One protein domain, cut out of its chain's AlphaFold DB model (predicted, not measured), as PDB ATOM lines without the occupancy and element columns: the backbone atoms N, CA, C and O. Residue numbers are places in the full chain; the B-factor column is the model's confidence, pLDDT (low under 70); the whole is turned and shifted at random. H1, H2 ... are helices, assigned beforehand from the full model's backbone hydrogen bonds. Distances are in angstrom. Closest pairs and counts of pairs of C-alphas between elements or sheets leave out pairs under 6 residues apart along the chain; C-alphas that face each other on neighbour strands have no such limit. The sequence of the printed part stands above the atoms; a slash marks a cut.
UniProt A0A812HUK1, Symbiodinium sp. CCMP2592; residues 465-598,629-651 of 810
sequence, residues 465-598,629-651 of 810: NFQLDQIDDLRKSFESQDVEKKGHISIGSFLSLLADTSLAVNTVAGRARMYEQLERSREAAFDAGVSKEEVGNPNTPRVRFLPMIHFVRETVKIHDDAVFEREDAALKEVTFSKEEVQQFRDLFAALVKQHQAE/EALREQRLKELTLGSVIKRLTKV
ATOM      1  N   ASN A 465     299.592 130.785 289.350       89.94
ATOM      2  CA  ASN A 465     299.479 130.557 287.907       89.94
ATOM      3  C   ASN A 465     300.772 130.054 287.238       89.94
ATOM      4  O   ASN A 465     301.047 130.374 286.079       89.94
ATOM      5  N   PHE A 466     301.630 129.339 287.971       89.62
ATOM      6  CA  PHE A 466     302.755 128.633 287.356       89.62
ATOM      7  C   PHE A 466     302.271 127.372 286.639       89.62
ATOM      8  O   PHE A 466     301.316 126.728 287.065       89.62
ATOM      9  N   GLN A 467     302.956 127.020 285.555       86.69
ATOM     10  CA  GLN A 467     302.726 125.766 284.842       86.69
ATOM     11  C   GLN A 467     303.198 124.570 285.687       86.69
ATOM     12  O   GLN A 467     304.033 124.728 286.581       86.69
ATOM     13  N   LEU A 468     302.681 123.368 285.419       84.81
ATOM     14  CA  LEU A 468     302.988 122.172 286.221       84.81
ATOM     15  C   LEU A 468     304.490 121.850 286.267       84.81
ATOM     16  O   LEU A 468     305.026 121.567 287.335       84.81
ATOM     17  N   ASP A 469     305.187 121.972 285.137       83.81
ATOM     18  CA  ASP A 469     306.638 121.780 285.041       83.81
ATOM     19  C   ASP A 469     307.415 122.797 285.896       83.81
ATOM     20  O   ASP A 469     308.387 122.458 286.575       83.81
ATOM     21  N   GLN A 470     306.948 124.046 285.923       89.00
ATOM     22  CA  GLN A 470     307.507 125.111 286.752       89.00
ATOM     23  C   GLN A 470     307.249 124.850 288.242       89.00
ATOM     24  O   GLN A 470     308.153 125.045 289.056       89.00
ATOM     25  N   ILE A 471     306.051 124.384 288.608       88.81
ATOM     26  CA  ILE A 471     305.706 124.013 289.988       88.81
ATOM     27  C   ILE A 471     306.587 122.854 290.463       88.81
ATOM     28  O   ILE A 471     307.097 122.910 291.583       88.81
ATOM     29  N   ASP A 472     306.807 121.840 289.625       87.38
ATOM     30  CA  ASP A 472     307.656 120.690 289.945       87.38
ATOM     31  C   ASP A 472     309.115 121.094 290.164       87.38
ATOM     32  O   ASP A 472     309.757 120.634 291.112       87.38
ATOM     33  N   ASP A 473     309.649 121.980 289.325       86.94
ATOM     34  CA  ASP A 473     311.004 122.505 289.488       86.94
ATOM     35  C   ASP A 473     311.140 123.343 290.774       86.94
ATOM     36  O   ASP A 473     312.100 123.176 291.534       86.94
ATOM     37  N   LEU A 474     310.149 124.191 291.075       90.25
ATOM     38  CA  LEU A 474     310.095 124.951 292.329       90.25
ATOM     39  C   LEU A 474     309.979 124.026 293.548       90.25
ATOM     40  O   LEU A 474     310.620 124.269 294.574       90.25
ATOM     41  N   ARG A 475     309.192 122.950 293.442       91.12
ATOM     42  CA  ARG A 475     309.010 121.952 294.501       91.12
ATOM     43  C   ARG A 475     310.304 121.216 294.799       91.12
ATOM     44  O   ARG A 475     310.711 121.184 295.957       91.12
ATOM     45  N   LYS A 476     310.996 120.721 293.772       88.25
ATOM     46  CA  LYS A 476     312.316 120.085 293.923       88.25
ATOM     47  C   LYS A 476     313.311 121.028 294.595       88.25
ATOM     48  O   LYS A 476     314.032 120.617 295.504       88.25
ATOM     49  N   SER A 477     313.316 122.307 294.206       86.62
ATOM     50  CA  SER A 477     314.180 123.299 294.848       86.62
ATOM     51  C   SER A 477     313.838 123.497 296.328       86.62
ATOM     52  O   SER A 477     314.755 123.640 297.135       86.62
ATOM     53  N   PHE A 478     312.561 123.506 296.709       89.38
ATOM     54  CA  PHE A 478     312.146 123.617 298.110       89.38
ATOM     55  C   PHE A 478     312.534 122.373 298.923       89.38
ATOM     56  O   PHE A 478     313.143 122.482 299.988       89.38
ATOM     57  N   GLU A 479     312.236 121.186 298.392       88.12
ATOM     58  CA  GLU A 479     312.521 119.892 299.024       88.12
ATOM     59  C   GLU A 479     314.023 119.654 299.221       88.12
ATOM     60  O   GLU A 479     314.415 119.002 300.186       88.12
ATOM     61  N   SER A 480     314.878 120.257 298.384       84.38
ATOM     62  CA  SER A 480     316.336 120.222 298.569       84.38
ATOM     63  C   SER A 480     316.802 120.812 299.911       84.38
ATOM     64  O   SER A 480     317.850 120.425 300.424       84.38
ATOM     65  N   GLN A 481     316.026 121.736 300.492       84.25
ATOM     66  CA  GLN A 481     316.318 122.378 301.777       84.25
ATOM     67  C   GLN A 481     315.429 121.868 302.917       84.25
ATOM     68  O   GLN A 481     315.820 121.968 304.080       84.25
ATOM     69  N   ASP A 482     314.259 121.303 302.609       86.81
ATOM     70  CA  ASP A 482     313.384 120.627 303.576       86.81
ATOM     71  C   ASP A 482     313.714 119.128 303.691       86.81
ATOM     72  O   ASP A 482     312.859 118.256 303.531       86.81
ATOM     73  N   VAL A 483     314.982 118.815 303.977       77.69
ATOM     74  CA  VAL A 483     315.487 117.428 304.054       77.69
ATOM     75  C   VAL A 483     314.721 116.597 305.092       77.69
ATOM     76  O   VAL A 483     314.496 115.402 304.909       77.69
ATOM     77  N   GLU A 484     314.289 117.235 306.181       81.12
ATOM     78  CA  GLU A 484     313.527 116.599 307.260       81.12
ATOM     79  C   GLU A 484     312.018 116.498 306.967       81.12
ATOM     80  O   GLU A 484     311.274 116.008 307.817       81.12
ATOM     81  N   LYS A 485     311.554 116.953 305.790       83.75
ATOM     82  CA  LYS A 485     310.141 116.971 305.369       83.75
ATOM     83  C   LYS A 485     309.213 117.590 306.417       83.75
ATOM     84  O   LYS A 485     308.120 117.096 306.692       83.75
ATOM     85  N   LYS A 486     309.653 118.696 307.015       82.31
ATOM     86  CA  LYS A 486     308.900 119.452 308.025       82.31
ATOM     87  C   LYS A 486     307.742 120.248 307.414       82.31
ATOM     88  O   LYS A 486     306.958 120.848 308.158       82.31
ATOM     89  N   GLY A 487     307.663 120.325 306.084       85.06
ATOM     90  CA  GLY A 487     306.689 121.126 305.344       85.06
ATOM     91  C   GLY A 487     306.947 122.632 305.453       85.06
ATOM     92  O   GLY A 487     306.049 123.432 305.180       85.06
ATOM     93  N   HIS A 488     308.136 123.021 305.923       89.81
ATOM     94  CA  HIS A 488     308.599 124.400 306.043       89.81
ATOM     95  C   HIS A 488     310.129 124.452 306.112       89.81
ATOM     96  O   HIS A 488     310.756 123.607 306.745       89.81
ATOM     97  N   ILE A 489     310.718 125.504 305.551       90.69
ATOM     98  CA  ILE A 489     312.150 125.799 305.652       90.69
ATOM     99  C   ILE A 489     312.391 126.993 306.577       90.69
ATOM    100  O   ILE A 489     311.530 127.859 306.761       90.69
ATOM    101  N   SER A 490     313.571 127.038 307.194       90.00
ATOM    102  CA  SER A 490     313.984 128.194 307.994       90.00
ATOM    103  C   SER A 490     314.326 129.383 307.095       90.00
ATOM    104  O   SER A 490     314.722 129.201 305.944       90.00
ATOM    105  N   ILE A 491     314.275 130.602 307.634       87.69
ATOM    106  CA  ILE A 491     314.711 131.789 306.889       87.69
ATOM    107  C   ILE A 491     316.179 131.705 306.438       87.69
ATOM    108  O   ILE A 491     316.525 132.218 305.381       87.69
ATOM    109  N   GLY A 492     317.044 131.028 307.202       84.50
ATOM    110  CA  GLY A 492     318.441 130.814 306.815       84.50
ATOM    111  C   GLY A 492     318.563 129.915 305.585       84.50
ATOM    112  O   GLY A 492     319.295 130.235 304.653       84.50
ATOM    113  N   SER A 493     317.785 128.834 305.550       85.75
ATOM    114  CA  SER A 493     317.693 127.931 304.397       85.75
ATOM    115  C   SER A 493     317.078 128.632 303.184       85.75
ATOM    116  O   SER A 493     317.560 128.480 302.066       85.75
ATOM    117  N   PHE A 494     316.061 129.469 303.403       88.00
ATOM    118  CA  PHE A 494     315.458 130.273 302.342       88.00
ATOM    119  C   PHE A 494     316.442 131.297 301.761       88.00
ATOM    120  O   PHE A 494     316.570 131.408 300.547       88.00
ATOM    121  N   LEU A 495     317.224 131.976 302.606       85.38
ATOM    122  CA  LEU A 495     318.314 132.847 302.156       85.38
ATOM    123  C   LEU A 495     319.360 132.089 301.330       85.38
ATOM    124  O   LEU A 495     319.902 132.658 300.388       85.38
ATOM    125  N   SER A 496     319.622 130.817 301.651       83.19
ATOM    126  CA  SER A 496     320.505 129.969 300.846       83.19
ATOM    127  C   SER A 496     319.919 129.663 299.467       83.19
ATOM    128  O   SER A 496     320.668 129.667 298.498       83.19
ATOM    129  N   LEU A 497     318.602 129.448 299.348       84.69
ATOM    130  CA  LEU A 497     317.941 129.293 298.042       84.69
ATOM    131  C   LEU A 497     318.018 130.568 297.204       84.69
ATOM    132  O   LEU A 497     318.148 130.508 295.984       84.69
ATOM    133  N   LEU A 498     317.952 131.724 297.865       84.62
ATOM    134  CA  LEU A 498     318.043 133.025 297.211       84.62
ATOM    135  C   LEU A 498     319.484 133.456 296.907       84.62
ATOM    136  O   LEU A 498     319.665 134.440 296.193       84.62
ATOM    137  N   ALA A 499     320.504 132.755 297.410       79.75
ATOM    138  CA  ALA A 499     321.903 133.151 297.244       79.75
ATOM    139  C   ALA A 499     322.334 133.208 295.768       79.75
ATOM    140  O   ALA A 499     323.085 134.103 295.387       79.75
ATOM    141  N   ASP A 500     321.795 132.306 294.946       75.00
ATOM    142  CA  ASP A 500     322.087 132.212 293.509       75.00
ATOM    143  C   ASP A 500     321.139 133.067 292.645       75.00
ATOM    144  O   ASP A 500     321.167 133.003 291.414       75.00
ATOM    145  N   THR A 501     320.265 133.857 293.273       79.69
ATOM    146  CA  THR A 501     319.358 134.780 292.577       79.69
ATOM    147  C   THR A 501     320.007 136.155 292.414       79.69
ATOM    148  O   THR A 501     320.918 136.527 293.149       79.69
ATOM    149  N   SER A 502     319.500 136.976 291.492       70.31
ATOM    150  CA  SER A 502     319.944 138.370 291.334       70.31
ATOM    151  C   SER A 502     319.464 139.312 292.453       70.31
ATOM    152  O   SER A 502     319.600 140.530 292.331       70.31
ATOM    153  N   LEU A 503     318.870 138.786 293.528       77.69
ATOM    154  CA  LEU A 503     318.370 139.573 294.651       77.69
ATOM    155  C   LEU A 503     319.516 139.906 295.618       77.69
ATOM    156  O   LEU A 503     320.278 139.038 296.035       77.69
ATOM    157  N   ALA A 504     319.617 141.169 296.043       75.69
ATOM    158  CA  ALA A 504     320.680 141.665 296.927       75.69
ATOM    159  C   ALA A 504     320.510 141.251 298.412       75.69
ATOM    160  O   ALA A 504     320.632 142.075 299.325       75.69
ATOM    161  N   VAL A 505     320.229 139.970 298.673       80.25
ATOM    162  CA  VAL A 505     319.921 139.393 300.001       80.25
ATOM    163  C   VAL A 505     321.117 139.354 300.965       80.25
ATOM    164  O   VAL A 505     320.984 139.039 302.151       80.25
ATOM    165  N   ASN A 506     322.310 139.702 300.487       78.75
ATOM    166  CA  ASN A 506     323.518 139.856 301.296       78.75
ATOM    167  C   ASN A 506     323.588 141.207 302.037       78.75
ATOM    168  O   ASN A 506     324.349 141.330 302.997       78.75
ATOM    169  N   THR A 507     322.788 142.202 301.644       85.50
ATOM    170  CA  THR A 507     322.751 143.528 302.282       85.50
ATOM    171  C   THR A 507     321.647 143.631 303.338       85.50
ATOM    172  O   THR A 507     320.617 142.970 303.236       85.50
ATOM    173  N   VAL A 508     321.815 144.504 304.342       83.94
ATOM    174  CA  VAL A 508     320.769 144.759 305.359       83.94
ATOM    175  C   VAL A 508     319.483 145.278 304.707       83.94
ATOM    176  O   VAL A 508     318.398 144.791 305.012       83.94
ATOM    177  N   ALA A 509     319.609 146.210 303.758       85.06
ATOM    178  CA  ALA A 509     318.475 146.756 303.017       85.06
ATOM    179  C   ALA A 509     317.783 145.696 302.143       85.06
ATOM    180  O   ALA A 509     316.558 145.624 302.120       85.06
ATOM    181  N   GLY A 510     318.545 144.840 301.456       84.19
ATOM    182  CA  GLY A 510     317.980 143.765 300.642       84.19
ATOM    183  C   GLY A 510     317.305 142.674 301.471       84.19
ATOM    184  O   GLY A 510     316.261 142.171 301.071       84.19
ATOM    185  N   ARG A 511     317.826 142.364 302.667       85.88
ATOM    186  CA  ARG A 511     317.138 141.472 303.614       85.88
ATOM    187  C   ARG A 511     315.823 142.067 304.099       85.88
ATOM    188  O   ARG A 511     314.834 141.347 304.118       85.88
ATOM    189  N   ALA A 512     315.793 143.357 304.444       86.50
ATOM    190  CA  ALA A 512     314.557 144.035 304.842       86.50
ATOM    191  C   ALA A 512     313.489 143.969 303.735       86.50
ATOM    192  O   ALA A 512     312.358 143.586 304.013       86.50
ATOM    193  N   ARG A 513     313.879 144.229 302.477       87.62
ATOM    194  CA  ARG A 513     312.990 144.089 301.309       87.62
ATOM    195  C   ARG A 513     312.484 142.660 301.122       87.62
ATOM    196  O   ARG A 513     311.311 142.473 300.835       87.62
ATOM    197  N   MET A 514     313.346 141.658 301.300       89.56
ATOM    198  CA  MET A 514     312.948 140.251 301.197       89.56
ATOM    199  C   MET A 514     311.913 139.875 302.263       89.56
ATOM    200  O   MET A 514     310.939 139.209 301.932       89.56
ATOM    201  N   TYR A 515     312.087 140.319 303.515       89.56
ATOM    202  CA  TYR A 515     311.094 140.078 304.567       89.56
ATOM    203  C   TYR A 515     309.749 140.721 304.235       89.56
ATOM    204  O   TYR A 515     308.723 140.060 304.337       89.56
ATOM    205  N   GLU A 516     309.759 141.982 303.804       91.19
ATOM    206  CA  GLU A 516     308.545 142.691 303.394       91.19
ATOM    207  C   GLU A 516     307.836 141.972 302.236       91.19
ATOM    208  O   GLU A 516     306.634 141.725 302.303       91.19
ATOM    209  N   GLN A 517     308.594 141.564 301.215       91.81
ATOM    210  CA  GLN A 517     308.080 140.797 300.083       91.81
ATOM    211  C   GLN A 517     307.496 139.450 300.534       91.81
ATOM    212  O   GLN A 517     306.425 139.061 300.089       91.81
ATOM    213  N   LEU A 518     308.152 138.748 301.461       92.50
ATOM    214  CA  LEU A 518     307.650 137.483 301.996       92.50
ATOM    215  C   LEU A 518     306.317 137.653 302.741       92.50
ATOM    216  O   LEU A 518     305.448 136.796 302.602       92.50
ATOM    217  N   GLU A 519     306.133 138.729 303.513       92.94
ATOM    218  CA  GLU A 519     304.839 138.991 304.160       92.94
ATOM    219  C   GLU A 519     303.747 139.293 303.122       92.94
ATOM    220  O   GLU A 519     302.673 138.699 303.202       92.94
ATOM    221  N   ARG A 520     304.038 140.103 302.092       93.00
ATOM    222  CA  ARG A 520     303.102 140.324 300.971       93.00
ATOM    223  C   ARG A 520     302.774 139.032 300.226       93.00
ATOM    224  O   ARG A 520     301.632 138.800 299.855       93.00
ATOM    225  N   SER A 521     303.755 138.150 300.055       93.69
ATOM    226  CA  SER A 521     303.562 136.842 299.425       93.69
ATOM    227  C   SER A 521     302.696 135.900 300.267       93.69
ATOM    228  O   SER A 521     301.978 135.070 299.712       93.69
ATOM    229  N   ARG A 522     302.736 136.007 301.605       93.69
ATOM    230  CA  ARG A 522     301.818 135.273 302.494       93.69
ATOM    231  C   ARG A 522     300.389 135.789 302.371       93.69
ATOM    232  O   ARG A 522     299.474 134.974 302.316       93.69
ATOM    233  N   GLU A 523     300.216 137.106 302.318       92.62
ATOM    234  CA  GLU A 523     298.916 137.747 302.092       92.62
ATOM    235  C   GLU A 523     298.341 137.351 300.725       92.62
ATOM    236  O   GLU A 523     297.249 136.797 300.662       92.62
ATOM    237  N   ALA A 524     299.133 137.456 299.653       91.81
ATOM    238  CA  ALA A 524     298.734 137.028 298.312       91.81
ATOM    239  C   ALA A 524     298.372 135.533 298.239       91.81
ATOM    240  O   ALA A 524     297.402 135.160 297.580       91.81
ATOM    241  N   ALA A 525     299.116 134.665 298.937       92.56
ATOM    242  CA  ALA A 525     298.781 133.246 299.025       92.56
ATOM    243  C   ALA A 525     297.440 133.019 299.740       92.56
ATOM    244  O   ALA A 525     296.632 132.208 299.288       92.56
ATOM    245  N   PHE A 526     297.190 133.741 300.833       91.69
ATOM    246  CA  PHE A 526     295.925 133.671 301.561       91.69
ATOM    247  C   PHE A 526     294.749 134.137 300.689       91.69
ATOM    248  O   PHE A 526     293.764 133.410 300.553       91.69
ATOM    249  N   ASP A 527     294.891 135.275 300.008       88.12
ATOM    250  CA  ASP A 527     293.873 135.826 299.103       88.12
ATOM    251  C   ASP A 527     293.587 134.920 297.895       88.12
ATOM    252  O   ASP A 527     292.477 134.927 297.347       88.12
ATOM    253  N   ALA A 528     294.576 134.110 297.502       88.62
ATOM    254  CA  ALA A 528     294.476 133.084 296.470       88.62
ATOM    255  C   ALA A 528     293.808 131.774 296.942       88.62
ATOM    256  O   ALA A 528     293.711 130.828 296.158       88.62
ATOM    257  N   GLY A 529     293.345 131.702 298.197       86.94
ATOM    258  CA  GLY A 529     292.624 130.551 298.752       86.94
ATOM    259  C   GLY A 529     293.517 129.474 299.374       86.94
ATOM    260  O   GLY A 529     293.099 128.323 299.502       86.94
ATOM    261  N   VAL A 530     294.760 129.801 299.740       90.25
ATOM    262  CA  VAL A 530     295.637 128.890 300.494       90.25
ATOM    263  C   VAL A 530     295.238 128.896 301.972       90.25
ATOM    264  O   VAL A 530     295.033 129.958 302.562       90.25
ATOM    265  N   SER A 531     295.150 127.717 302.600       90.75
ATOM    266  CA  SER A 531     294.713 127.617 303.998       90.75
ATOM    267  C   SER A 531     295.698 128.298 304.955       90.75
ATOM    268  O   SER A 531     296.903 128.392 304.696       90.75
ATOM    269  N   LYS A 532     295.213 128.734 306.121       88.25
ATOM    270  CA  LYS A 532     296.046 129.408 307.129       88.25
ATOM    271  C   LYS A 532     297.219 128.538 307.600       88.25
ATOM    272  O   LYS A 532     298.301 129.050 307.896       88.25
ATOM    273  N   GLU A 533     297.033 127.222 307.645       88.19
ATOM    274  CA  GLU A 533     298.066 126.255 308.013       88.19
ATOM    275  C   GLU A 533     299.189 126.212 306.975       88.19
ATOM    276  O   GLU A 533     300.360 126.133 307.361       88.19
ATOM    277  N   GLU A 534     298.841 126.280 305.687       88.88
ATOM    278  CA  GLU A 534     299.749 126.228 304.537       88.88
ATOM    279  C   GLU A 534     300.439 127.568 304.237       88.88
ATOM    280  O   GLU A 534     301.581 127.570 303.771       88.88
ATOM    281  N   VAL A 535     299.799 128.699 304.548       90.38
ATOM    282  CA  VAL A 535     300.434 130.029 304.508       90.38
ATOM    283  C   VAL A 535     301.438 130.180 305.659       90.38
ATOM    284  O   VAL A 535     302.563 130.655 305.477       90.38
ATOM    285  N   GLY A 536     301.066 129.707 306.851       86.31
ATOM    286  CA  GLY A 536     301.826 129.916 308.080       86.31
ATOM    287  C   GLY A 536     301.568 131.287 308.712       86.31
ATOM    288  O   GLY A 536     301.004 132.191 308.104       86.31
ATOM    289  N   ASN A 537     301.967 131.442 309.976       86.31
ATOM    290  CA  ASN A 537     301.678 132.670 310.717       86.31
ATOM    291  C   ASN A 537     302.521 133.858 310.202       86.31
ATOM    292  O   ASN A 537     303.704 133.662 309.880       86.31
ATOM    293  N   PRO A 538     301.960 135.084 310.200       84.62
ATOM    294  CA  PRO A 538     302.693 136.296 309.846       84.62
ATOM    295  C   PRO A 538     303.931 136.495 310.718       84.62
ATOM    296  O   PRO A 538     303.944 136.097 311.889       84.62
ATOM    297  N   ASN A 539     304.960 137.138 310.166       83.69
ATOM    298  CA  ASN A 539     306.206 137.465 310.870       83.69
ATOM    299  C   ASN A 539     306.947 136.254 311.467       83.69
ATOM    300  O   ASN A 539     307.742 136.391 312.401       83.69
ATOM    301  N   THR A 540     306.702 135.042 310.956       86.94
ATOM    302  CA  THR A 540     307.422 133.851 311.418       86.94
ATOM    303  C   THR A 540     308.689 133.590 310.604       86.94
ATOM    304  O   THR A 540     308.714 133.817 309.392       86.94
ATOM    305  N   PRO A 541     309.744 133.020 311.221       83.75
ATOM    306  CA  PRO A 541     310.979 132.651 310.524       83.75
ATOM    307  C   PRO A 541     310.842 131.363 309.690       83.75
ATOM    308  O   PRO A 541     311.850 130.754 309.327       83.75
ATOM    309  N   ARG A 542     309.608 130.904 309.448       89.12
ATOM    310  CA  ARG A 542     309.282 129.676 308.722       89.12
ATOM    311  C   ARG A 542     308.665 130.044 307.379       89.12
ATOM    312  O   ARG A 542     307.689 130.790 307.326       89.12
ATOM    313  N   VAL A 543     309.227 129.502 306.308       90.94
ATOM    314  CA  VAL A 543     308.744 129.692 304.939       90.94
ATOM    315  C   VAL A 543     308.173 128.369 304.455       90.94
ATOM    316  O   VAL A 543     308.847 127.341 304.504       90.94
ATOM    317  N   ARG A 544     306.913 128.377 304.032       93.44
ATOM    318  CA  ARG A 544     306.252 127.211 303.436       93.44
ATOM    319  C   ARG A 544     306.303 127.296 301.914       93.44
ATOM    320  O   ARG A 544     306.603 128.349 301.355       93.44
ATOM    321  N   PHE A 545     306.001 126.182 301.257       93.75
ATOM    322  CA  PHE A 545     306.119 126.058 299.807       93.75
ATOM    323  C   PHE A 545     305.234 127.051 299.033       93.75
ATOM    324  O   PHE A 545     305.731 127.737 298.148       93.75
ATOM    325  N   LEU A 546     303.952 127.184 299.389       94.12
ATOM    326  CA  LEU A 546     303.031 128.073 298.669       94.12
ATOM    327  C   LEU A 546     303.408 129.563 298.823       94.12
ATOM    328  O   LEU A 546     303.565 130.219 297.796       94.12
ATOM    329  N   PRO A 547     303.698 130.096 300.029       94.12
ATOM    330  CA  PRO A 547     304.266 131.440 300.159       94.12
ATOM    331  C   PRO A 547     305.564 131.655 299.368       94.12
ATOM    332  O   PRO A 547     305.783 132.743 298.847       94.12
ATOM    333  N   MET A 548     306.420 130.631 299.244       93.25
ATOM    334  CA  MET A 548     307.618 130.714 298.401       93.25
ATOM    335  C   MET A 548     307.258 130.852 296.916       93.25
ATOM    336  O   MET A 548     307.883 131.639 296.213       93.25
ATOM    337  N   ILE A 549     306.262 130.111 296.426       94.56
ATOM    338  CA  ILE A 549     305.799 130.241 295.039       94.56
ATOM    339  C   ILE A 549     305.285 131.662 294.775       94.56
ATOM    340  O   ILE A 549     305.679 132.280 293.787       94.56
ATOM    341  N   HIS A 550     304.455 132.204 295.671       94.81
ATOM    342  CA  HIS A 550     303.955 133.581 295.559       94.81
ATOM    343  C   HIS A 550     305.093 134.609 295.609       94.81
ATOM    344  O   HIS A 550     305.100 135.546 294.814       94.81
ATOM    345  N   PHE A 551     306.126 134.363 296.422       94.06
ATOM    346  CA  PHE A 551     307.351 135.167 296.429       94.06
ATOM    347  C   PHE A 551     308.064 135.151 295.077       94.06
ATOM    348  O   PHE A 551     308.439 136.204 294.563       94.06
ATOM    349  N   VAL A 552     308.220 133.972 294.470       92.81
ATOM    350  CA  VAL A 552     308.824 133.844 293.138       92.81
ATOM    351  C   VAL A 552     307.988 134.578 292.093       92.81
ATOM    352  O   VAL A 552     308.558 135.291 291.270       92.81
ATOM    353  N   ARG A 553     306.652 134.467 292.137       93.44
ATOM    354  CA  ARG A 553     305.766 135.187 291.212       93.44
ATOM    355  C   ARG A 553     305.914 136.697 291.347       93.44
ATOM    356  O   ARG A 553     306.014 137.375 290.330       93.44
ATOM    357  N   GLU A 554     305.958 137.215 292.570       91.38
ATOM    358  CA  GLU A 554     306.173 138.642 292.813       91.38
ATOM    359  C   GLU A 554     307.555 139.090 292.307       91.38
ATOM    360  O   GLU A 554     307.660 140.131 291.667       91.38
ATOM    361  N   THR A 555     308.608 138.284 292.493       90.19
ATOM    362  CA  THR A 555     309.939 138.580 291.935       90.19
ATOM    363  C   THR A 555     309.940 138.613 290.406       90.19
ATOM    364  O   THR A 555     310.566 139.502 289.830       90.19
ATOM    365  N   VAL A 556     309.256 137.669 289.751       89.56
ATOM    366  CA  VAL A 556     309.102 137.661 288.287       89.56
ATOM    367  C   VAL A 556     308.342 138.907 287.838       89.56
ATOM    368  O   VAL A 556     308.829 139.626 286.977       89.56
ATOM    369  N   LYS A 557     307.231 139.241 288.505       89.56
ATOM    370  CA  LYS A 557     306.443 140.442 288.208       89.56
ATOM    371  C   LYS A 557     307.272 141.727 288.309       89.56
ATOM    372  O   LYS A 557     307.277 142.513 287.377       89.56
ATOM    373  N   ILE A 558     308.024 141.912 289.398       88.38
ATOM    374  CA  ILE A 558     308.902 143.084 289.576       88.38
ATOM    375  C   ILE A 558     309.936 143.181 288.445       88.38
ATOM    376  O   ILE A 558     310.300 144.279 288.024       88.38
ATOM    377  N   HIS A 559     310.449 142.041 287.977       88.62
ATOM    378  CA  HIS A 559     311.387 142.016 286.864       88.62
ATOM    379  C   HIS A 559     310.718 142.420 285.546       88.62
ATOM    380  O   HIS A 559     311.249 143.283 284.850       88.62
ATOM    381  N   ASP A 560     309.569 141.823 285.234       85.50
ATOM    382  CA  ASP A 560     308.813 142.097 284.012       85.50
ATOM    383  C   ASP A 560     308.367 143.567 283.959       85.50
ATOM    384  O   ASP A 560     308.549 144.224 282.934       85.50
ATOM    385  N   ASP A 561     307.898 144.119 285.085       86.56
ATOM    386  CA  ASP A 561     307.536 145.534 285.225       86.56
ATOM    387  C   ASP A 561     308.746 146.444 284.931       86.56
ATOM    388  O   ASP A 561     308.635 147.410 284.180       86.56
ATOM    389  N   ALA A 562     309.936 146.108 285.444       86.50
ATOM    390  CA  ALA A 562     311.152 146.883 285.187       86.50
ATOM    391  C   ALA A 562     311.615 146.813 283.718       86.50
ATOM    392  O   ALA A 562     312.142 147.796 283.186       86.50
ATOM    393  N   VAL A 563     311.438 145.665 283.054       85.88
ATOM    394  CA  VAL A 563     311.709 145.516 281.612       85.88
ATOM    395  C   VAL A 563     310.728 146.366 280.809       85.88
ATOM    396  O   VAL A 563     311.149 147.111 279.924       85.88
ATOM    397  N   PHE A 564     309.443 146.316 281.160       85.19
ATOM    398  CA  PHE A 564     308.402 147.105 280.515       85.19
ATOM    399  C   PHE A 564     308.631 148.614 280.675       85.19
ATOM    400  O   PHE A 564     308.621 149.339 279.682       85.19
ATOM    401  N   GLU A 565     308.908 149.098 281.890       87.62
ATOM    402  CA  GLU A 565     309.203 150.514 282.151       87.62
ATOM    403  C   GLU A 565     310.411 151.010 281.349       87.62
ATOM    404  O   GLU A 565     310.421 152.138 280.849       87.62
ATOM    405  N   ARG A 566     311.434 150.162 281.194       86.50
ATOM    406  CA  ARG A 566     312.622 150.484 280.401       86.50
ATOM    407  C   ARG A 566     312.307 150.575 278.908       86.50
ATOM    408  O   ARG A 566     312.799 151.491 278.247       86.50
ATOM    409  N   GLU A 567     311.499 149.659 278.378       86.50
ATOM    410  CA  GLU A 567     311.027 149.741 276.994       86.50
ATOM    411  C   GLU A 567     310.147 150.977 276.762       86.50
ATOM    412  O   GLU A 567     310.369 151.700 275.793       86.50
ATOM    413  N   ASP A 568     309.203 151.273 277.659       85.69
ATOM    414  CA  ASP A 568     308.331 152.452 277.569       85.69
ATOM    415  C   ASP A 568     309.128 153.766 277.635       85.69
ATOM    416  O   ASP A 568     308.893 154.689 276.850       85.69
ATOM    417  N   ALA A 569     310.140 153.842 278.505       87.62
ATOM    418  CA  ALA A 569     311.059 154.977 278.547       87.62
ATOM    419  C   ALA A 569     311.813 155.152 277.218       87.62
ATOM    420  O   ALA A 569     311.887 156.268 276.700       87.62
ATOM    421  N   ALA A 570     312.313 154.062 276.625       86.38
ATOM    422  CA  ALA A 570     312.971 154.112 275.322       86.38
ATOM    423  C   ALA A 570     312.007 154.550 274.205       86.38
ATOM    424  O   ALA A 570     312.374 155.373 273.370       86.38
ATOM    425  N   LEU A 571     310.759 154.071 274.209       85.81
ATOM    426  CA  LEU A 571     309.742 154.473 273.231       85.81
ATOM    427  C   LEU A 571     309.411 155.969 273.305       85.81
ATOM    428  O   LEU A 571     309.187 156.589 272.269       85.81
ATOM    429  N   LYS A 572     309.430 156.569 274.502       85.75
ATOM    430  CA  LYS A 572     309.210 158.016 274.692       85.75
ATOM    431  C   LYS A 572     310.373 158.882 274.197       85.75
ATOM    432  O   LYS A 572     310.160 160.040 273.845       85.75
ATOM    433  N   GLU A 573     311.594 158.353 274.186       84.00
ATOM    434  CA  GLU A 573     312.792 159.066 273.713       84.00
ATOM    435  C   GLU A 573     312.971 159.008 272.190       84.00
ATOM    436  O   GLU A 573     313.664 159.841 271.594       84.00
ATOM    437  N   VAL A 574     312.376 158.005 271.557       84.56
ATOM    438  CA  VAL A 574     312.573 157.670 270.151       84.56
ATOM    439  C   VAL A 574     311.503 158.341 269.281       84.56
ATOM    440  O   VAL A 574     310.365 158.525 269.693       84.56
ATOM    441  N   THR A 575     311.865 158.750 268.058       83.88
ATOM    442  CA  THR A 575     310.959 159.499 267.157       83.88
ATOM    443  C   THR A 575     310.281 158.627 266.098       83.88
ATOM    444  O   THR A 575     309.759 159.166 265.124       83.88
ATOM    445  N   PHE A 576     310.358 157.303 266.240       83.06
ATOM    446  CA  PHE A 576     309.815 156.340 265.280       83.06
ATOM    447  C   PHE A 576     308.293 156.193 265.407       83.06
ATOM    448  O   PHE A 576     307.727 156.390 266.486       83.06
ATOM    449  N   SER A 577     307.628 155.841 264.305       82.44
ATOM    450  CA  SER A 577     306.203 155.489 264.305       82.44
ATOM    451  C   SER A 577     305.959 154.122 264.963       82.44
ATOM    452  O   SER A 577     306.891 153.344 265.187       82.44
ATOM    453  N   LYS A 578     304.694 153.798 265.269       81.69
ATOM    454  CA  LYS A 578     304.333 152.486 265.839       81.69
ATOM    455  C   LYS A 578     304.698 151.337 264.892       81.69
ATOM    456  O   LYS A 578     305.165 150.295 265.343       81.69
ATOM    457  N   GLU A 579     304.530 151.550 263.592       78.69
ATOM    458  CA  GLU A 579     304.839 150.589 262.532       78.69
ATOM    459  C   GLU A 579     306.353 150.358 262.420       78.69
ATOM    460  O   GLU A 579     306.800 149.215 262.353       78.69
ATOM    461  N   GLU A 580     307.159 151.424 262.480       77.50
ATOM    462  CA  GLU A 580     308.626 151.335 262.473       77.50
ATOM    463  C   GLU A 580     309.152 150.590 263.710       77.50
ATOM    464  O   GLU A 580     310.022 149.724 263.599       77.50
ATOM    465  N   VAL A 581     308.595 150.873 264.894       84.38
ATOM    466  CA  VAL A 581     308.935 150.159 266.134       84.38
ATOM    467  C   VAL A 581     308.629 148.666 266.012       84.38
ATOM    468  O   VAL A 581     309.454 147.852 266.428       84.38
ATOM    469  N   GLN A 582     307.487 148.293 265.427       82.31
ATOM    470  CA  GLN A 582     307.146 146.887 265.212       82.31
ATOM    471  C   GLN A 582     308.141 146.202 264.262       82.31
ATOM    472  O   GLN A 582     308.623 145.114 264.563       82.31
ATOM    473  N   GLN A 583     308.544 146.868 263.178       79.38
ATOM    474  CA  GLN A 583     309.567 146.338 262.268       79.38
ATOM    475  C   GLN A 583     310.927 146.153 262.963       79.38
ATOM    476  O   GLN A 583     311.616 145.158 262.731       79.38
ATOM    477  N   PHE A 584     311.317 147.068 263.859       84.81
ATOM    478  CA  PHE A 584     312.515 146.889 264.684       84.81
ATOM    479  C   PHE A 584     312.377 145.731 265.683       84.81
ATOM    480  O   PHE A 584     313.373 145.047 265.928       84.81
ATOM    481  N   ARG A 585     311.182 145.483 266.245       86.50
ATOM    482  CA  ARG A 585     310.917 144.306 267.099       86.50
ATOM    483  C   ARG A 585     311.117 143.013 266.319       86.50
ATOM    484  O   ARG A 585     311.829 142.128 266.789       86.50
ATOM    485  N   ASP A 586     310.564 142.936 265.115       83.06
ATOM    486  CA  ASP A 586     310.691 141.769 264.241       83.06
ATOM    487  C   ASP A 586     312.162 141.512 263.862       83.06
ATOM    488  O   ASP A 586     312.648 140.378 263.921       83.06
ATOM    489  N   LEU A 587     312.906 142.578 263.547       82.62
ATOM    490  CA  LEU A 587     314.342 142.521 263.274       82.62
ATOM    491  C   LEU A 587     315.137 142.026 264.491       82.62
ATOM    492  O   LEU A 587     315.991 141.144 264.367       82.62
ATOM    493  N   PHE A 588     314.855 142.572 265.673       86.75
ATOM    494  CA  PHE A 588     315.496 142.165 266.921       86.75
ATOM    495  C   PHE A 588     315.233 140.685 267.224       86.75
ATOM    496  O   PHE A 588     316.174 139.934 267.479       86.75
ATOM    497  N   ALA A 589     313.981 140.233 267.104       85.50
ATOM    498  CA  ALA A 589     313.609 138.833 267.291       85.50
ATOM    499  C   ALA A 589     314.349 137.901 266.312       85.50
ATOM    500  O   ALA A 589     314.813 136.822 266.696       85.50
ATOM    501  N   ALA A 590     314.525 138.324 265.057       81.38
ATOM    502  CA  ALA A 590     315.287 137.567 264.067       81.38
ATOM    503  C   ALA A 590     316.778 137.446 264.436       81.38
ATOM    504  O   ALA A 590     317.350 136.357 264.327       81.38
ATOM    505  N   LEU A 591     317.398 138.528 264.926       83.94
ATOM    506  CA  LEU A 591     318.786 138.512 265.405       83.94
ATOM    507  C   LEU A 591     318.961 137.590 266.615       83.94
ATOM    508  O   LEU A 591     319.907 136.802 266.651       83.94
ATOM    509  N   VAL A 592     318.033 137.641 267.574       86.50
ATOM    510  CA  VAL A 592     318.029 136.751 268.745       86.50
ATOM    511  C   VAL A 592     317.949 135.290 268.303       86.50
ATOM    512  O   VAL A 592     318.743 134.461 268.749       86.50
ATOM    513  N   LYS A 593     317.041 134.967 267.375       85.19
ATOM    514  CA  LYS A 593     316.881 133.607 266.846       85.19
ATOM    515  C   LYS A 593     318.138 133.114 266.125       85.19
ATOM    516  O   LYS A 593     318.538 131.965 266.310       85.19
ATOM    517  N   GLN A 594     318.778 133.972 265.328       82.56
ATOM    518  CA  GLN A 594     320.034 133.637 264.654       82.56
ATOM    519  C   GLN A 594     321.155 133.378 265.667       82.56
ATOM    520  O   GLN A 594     321.879 132.392 265.538       82.56
ATOM    521  N   HIS A 595     321.271 134.225 266.689       84.25
ATOM    522  CA  HIS A 595     322.265 134.058 267.741       84.25
ATOM    523  C   HIS A 595     322.081 132.729 268.488       84.25
ATOM    524  O   HIS A 595     323.026 131.952 268.619       84.25
ATOM    525  N   GLN A 596     320.847 132.405 268.890       81.12
ATOM    526  CA  GLN A 596     320.523 131.143 269.568       81.12
ATOM    527  C   GLN A 596     320.820 129.908 268.688       81.12
ATOM    528  O   GLN A 596     321.282 128.878 269.188       81.12
ATOM    529  N   ALA A 597     320.611 130.002 267.371       77.69
ATOM    530  CA  ALA A 597     320.990 128.958 266.416       77.69
ATOM    531  C   ALA A 597     322.523 128.805 266.276       77.69
ATOM    532  O   ALA A 597     323.035 127.688 266.222       77.69
ATOM    533  N   GLU A 598     323.274 129.913 266.258       73.75
ATOM    534  CA  GLU A 598     324.744 129.891 266.213       73.75
ATOM    535  C   GLU A 598     325.339 129.321 267.516       73.75
ATOM    536  O   GLU A 598     326.291 128.540 267.464       73.75
ATOM    537  N   GLU A 629     322.007 108.983 282.923       53.41
ATOM    538  CA  GLU A 629     321.763 108.990 284.363       53.41
ATOM    539  C   GLU A 629     322.717 109.955 285.083       53.41
ATOM    540  O   GLU A 629     322.262 110.784 285.868       53.41
ATOM    541  N   ALA A 630     324.004 109.973 284.724       53.94
ATOM    542  CA  ALA A 630     324.971 110.954 285.222       53.94
ATOM    543  C   ALA A 630     324.647 112.389 284.767       53.94
ATOM    544  O   ALA A 630     324.783 113.328 285.550       53.94
ATOM    545  N   LEU A 631     324.169 112.581 283.531       52.34
ATOM    546  CA  LEU A 631     323.715 113.879 283.019       52.34
ATOM    547  C   LEU A 631     322.425 114.332 283.718       52.34
ATOM    548  O   LEU A 631     322.247 115.518 283.986       52.34
ATOM    549  N   ARG A 632     321.527 113.397 284.037       50.16
ATOM    550  CA  ARG A 632     320.314 113.637 284.826       50.16
ATOM    551  C   ARG A 632     320.666 114.010 286.266       50.16
ATOM    552  O   ARG A 632     320.115 114.985 286.771       50.16
ATOM    553  N   GLU A 633     321.612 113.317 286.899       51.16
ATOM    554  CA  GLU A 633     322.155 113.681 288.216       51.16
ATOM    555  C   GLU A 633     322.881 115.033 288.198       51.16
ATOM    556  O   GLU A 633     322.773 115.809 289.148       51.16
ATOM    557  N   GLN A 634     323.592 115.348 287.114       52.88
ATOM    558  CA  GLN A 634     324.237 116.644 286.923       52.88
ATOM    559  C   GLN A 634     323.200 117.766 286.763       52.88
ATOM    560  O   GLN A 634     323.295 118.776 287.454       52.88
ATOM    561  N   ARG A 635     322.147 117.566 285.957       49.28
ATOM    562  CA  ARG A 635     321.021 118.513 285.833       49.28
ATOM    563  C   ARG A 635     320.265 118.703 287.149       49.28
ATOM    564  O   ARG A 635     319.854 119.815 287.451       49.28
ATOM    565  N   LEU A 636     320.107 117.645 287.948       47.03
ATOM    566  CA  LEU A 636     319.508 117.714 289.289       47.03
ATOM    567  C   LEU A 636     320.374 118.509 290.282       47.03
ATOM    568  O   LEU A 636     319.826 119.168 291.159       47.03
ATOM    569  N   LYS A 637     321.706 118.494 290.132       54.44
ATOM    570  CA  LYS A 637     322.632 119.337 290.915       54.44
ATOM    571  C   LYS A 637     322.647 120.802 290.464       54.44
ATOM    572  O   LYS A 637     323.015 121.663 291.257       54.44
ATOM    573  N   GLU A 638     322.244 121.089 289.228       55.12
ATOM    574  CA  GLU A 638     322.179 122.445 288.657       55.12
ATOM    575  C   GLU A 638     320.812 123.134 288.856       55.12
ATOM    576  O   GLU A 638     320.702 124.347 288.657       55.12
ATOM    577  N   LEU A 639     319.773 122.400 289.276       66.44
ATOM    578  CA  LEU A 639     318.406 122.909 289.433       66.44
ATOM    579  C   LEU A 639     318.219 123.674 290.760       66.44
ATOM    580  O   LEU A 639     317.579 123.202 291.699       66.44
ATOM    581  N   THR A 640     318.802 124.868 290.856       81.56
ATOM    582  CA  THR A 640     318.622 125.775 292.004       81.56
ATOM    583  C   THR A 640     317.435 126.717 291.796       81.56
ATOM    584  O   THR A 640     317.054 126.997 290.656       81.56
ATOM    585  N   LEU A 641     316.884 127.291 292.873       82.94
ATOM    586  CA  LEU A 641     315.857 128.340 292.771       82.94
ATOM    587  C   LEU A 641     316.325 129.513 291.892       82.94
ATOM    588  O   LEU A 641     315.549 130.046 291.102       82.94
ATOM    589  N   GLY A 642     317.613 129.866 291.972       82.31
ATOM    590  CA  GLY A 642     318.246 130.856 291.099       82.31
ATOM    591  C   GLY A 642     318.165 130.499 289.617       82.31
ATOM    592  O   GLY A 642     317.818 131.356 288.805       82.31
ATOM    593  N   SER A 643     318.409 129.235 289.259       82.50
ATOM    594  CA  SER A 643     318.283 128.762 287.874       82.50
ATOM    595  C   SER A 643     316.841 128.852 287.352       82.50
ATOM    596  O   SER A 643     316.623 129.299 286.224       82.50
ATOM    597  N   VAL A 644     315.856 128.513 288.193       83.44
ATOM    598  CA  VAL A 644     314.427 128.575 287.851       83.44
ATOM    599  C   VAL A 644     313.992 130.025 287.659       83.44
ATOM    600  O   VAL A 644     313.420 130.351 286.623       83.44
ATOM    601  N   ILE A 645     314.332 130.915 288.599       84.69
ATOM    602  CA  ILE A 645     314.026 132.347 288.490       84.69
ATOM    603  C   ILE A 645     314.682 132.938 287.245       84.69
ATOM    604  O   ILE A 645     314.004 133.615 286.488       84.69
ATOM    605  N   LYS A 646     315.958 132.638 286.973       83.94
ATOM    606  CA  LYS A 646     316.669 133.136 285.785       83.94
ATOM    607  C   LYS A 646     316.016 132.696 284.470       83.94
ATOM    608  O   LYS A 646     316.074 133.428 283.487       83.94
ATOM    609  N   ARG A 647     315.422 131.501 284.436       84.69
ATOM    610  CA  ARG A 647     314.664 131.008 283.279       84.69
ATOM    611  C   ARG A 647     313.318 131.722 283.139       84.69
ATOM    612  O   ARG A 647     312.923 132.010 282.017       84.69
ATOM    613  N   LEU A 648     312.650 132.014 284.257       84.19
ATOM    614  CA  LEU A 648     311.386 132.759 284.292       84.19
ATOM    615  C   LEU A 648     311.567 134.249 283.958       84.19
ATOM    616  O   LEU A 648     310.681 134.831 283.355       84.19
ATOM    617  N   THR A 649     312.712 134.847 284.302       84.31
ATOM    618  CA  THR A 649     313.059 136.262 284.057       84.31
ATOM    619  C   THR A 649     314.022 136.444 282.880       84.31
ATOM    620  O   THR A 649     314.848 137.361 282.843       84.31
ATOM    621  N   LYS A 650     313.994 135.522 281.913       84.38
ATOM    622  CA  LYS A 650     314.883 135.590 280.753       84.38
ATOM    623  C   LYS A 650     314.440 136.730 279.831       84.38
ATOM    624  O   LYS A 650     313.394 136.648 279.203       84.38
ATOM    625  N   VAL A 651     315.302 137.735 279.684       83.75
ATOM    626  CA  VAL A 651     315.158 138.804 278.683       83.75
ATOM    627  C   VAL A 651     315.987 138.454 277.457       83.75
ATOM    628  O   VAL A 651     317.176 138.139 277.584       83.75
TER     629      VAL A 651
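Overview. This is residues 465 to 598 and 629 to 651 of the 810 residues of a protein of Symbiodinium sp. CCMP2592 (UniProt A0A812HUK1). A cluster of helices packs round the first half of one long helix, H5, whose far half reaches out to a corner where H6 turns back, as in a V. H1, H3, H4 and H8 touch H5, H2 packs on H8, and the free parts, residues 564 to 570 of H5, 585 to 598 of H6 and 629 to 635 of H7, stick out. The printed part has 157 residues with eight named helices, H1 to H8 in order, and no named strand: all helix, loose, radius of gyration of the C-alphas 18.9 A, spans 56 by 41 by 32 A.

Along the chain. Find C-alpha 468 at (302.988, 122.172, 286.221), where H1 begins, running to 479. Next come H2, residues 491 to 498, H3, 508 to 527, 29.0 A long, and H4, 532 to 535. H5 runs from C-alpha 545 at (306.119, 126.058, 299.807) to 573, 42.6 A, and H6 from 578 to 598, 30.5 A. After the cut look for H7, 629 to 638, and H8, 641 to 648, ending at (311.386, 132.759, 284.292).

Arrangement. Start at the hub, H5: residues 546 to 554 touch H3, closest C-alphas Ser 521 and His 550 at 5.1 A, a steep tilt of 69.8 degrees, only just short of perpendicular. H8 touches H1, C-alphas of Ser 477 and Leu 641 5.7 A apart, at a shallow tilt of 17 degrees, opposite ways. H5 and H6 are only just apart, closest 8.3 A. Every O i to N i+4 pair is within hydrogen-bond range in each helix but H4, too short for one.

Size, cuts and confidence. C-alphas 484 and 575, the farthest apart, are 58.8 A apart. Residues 599 to 628 are not printed, a gap of 27.8 A. The link H1 to H2 is long. Residues 629 to 639 are under pLDDT 70.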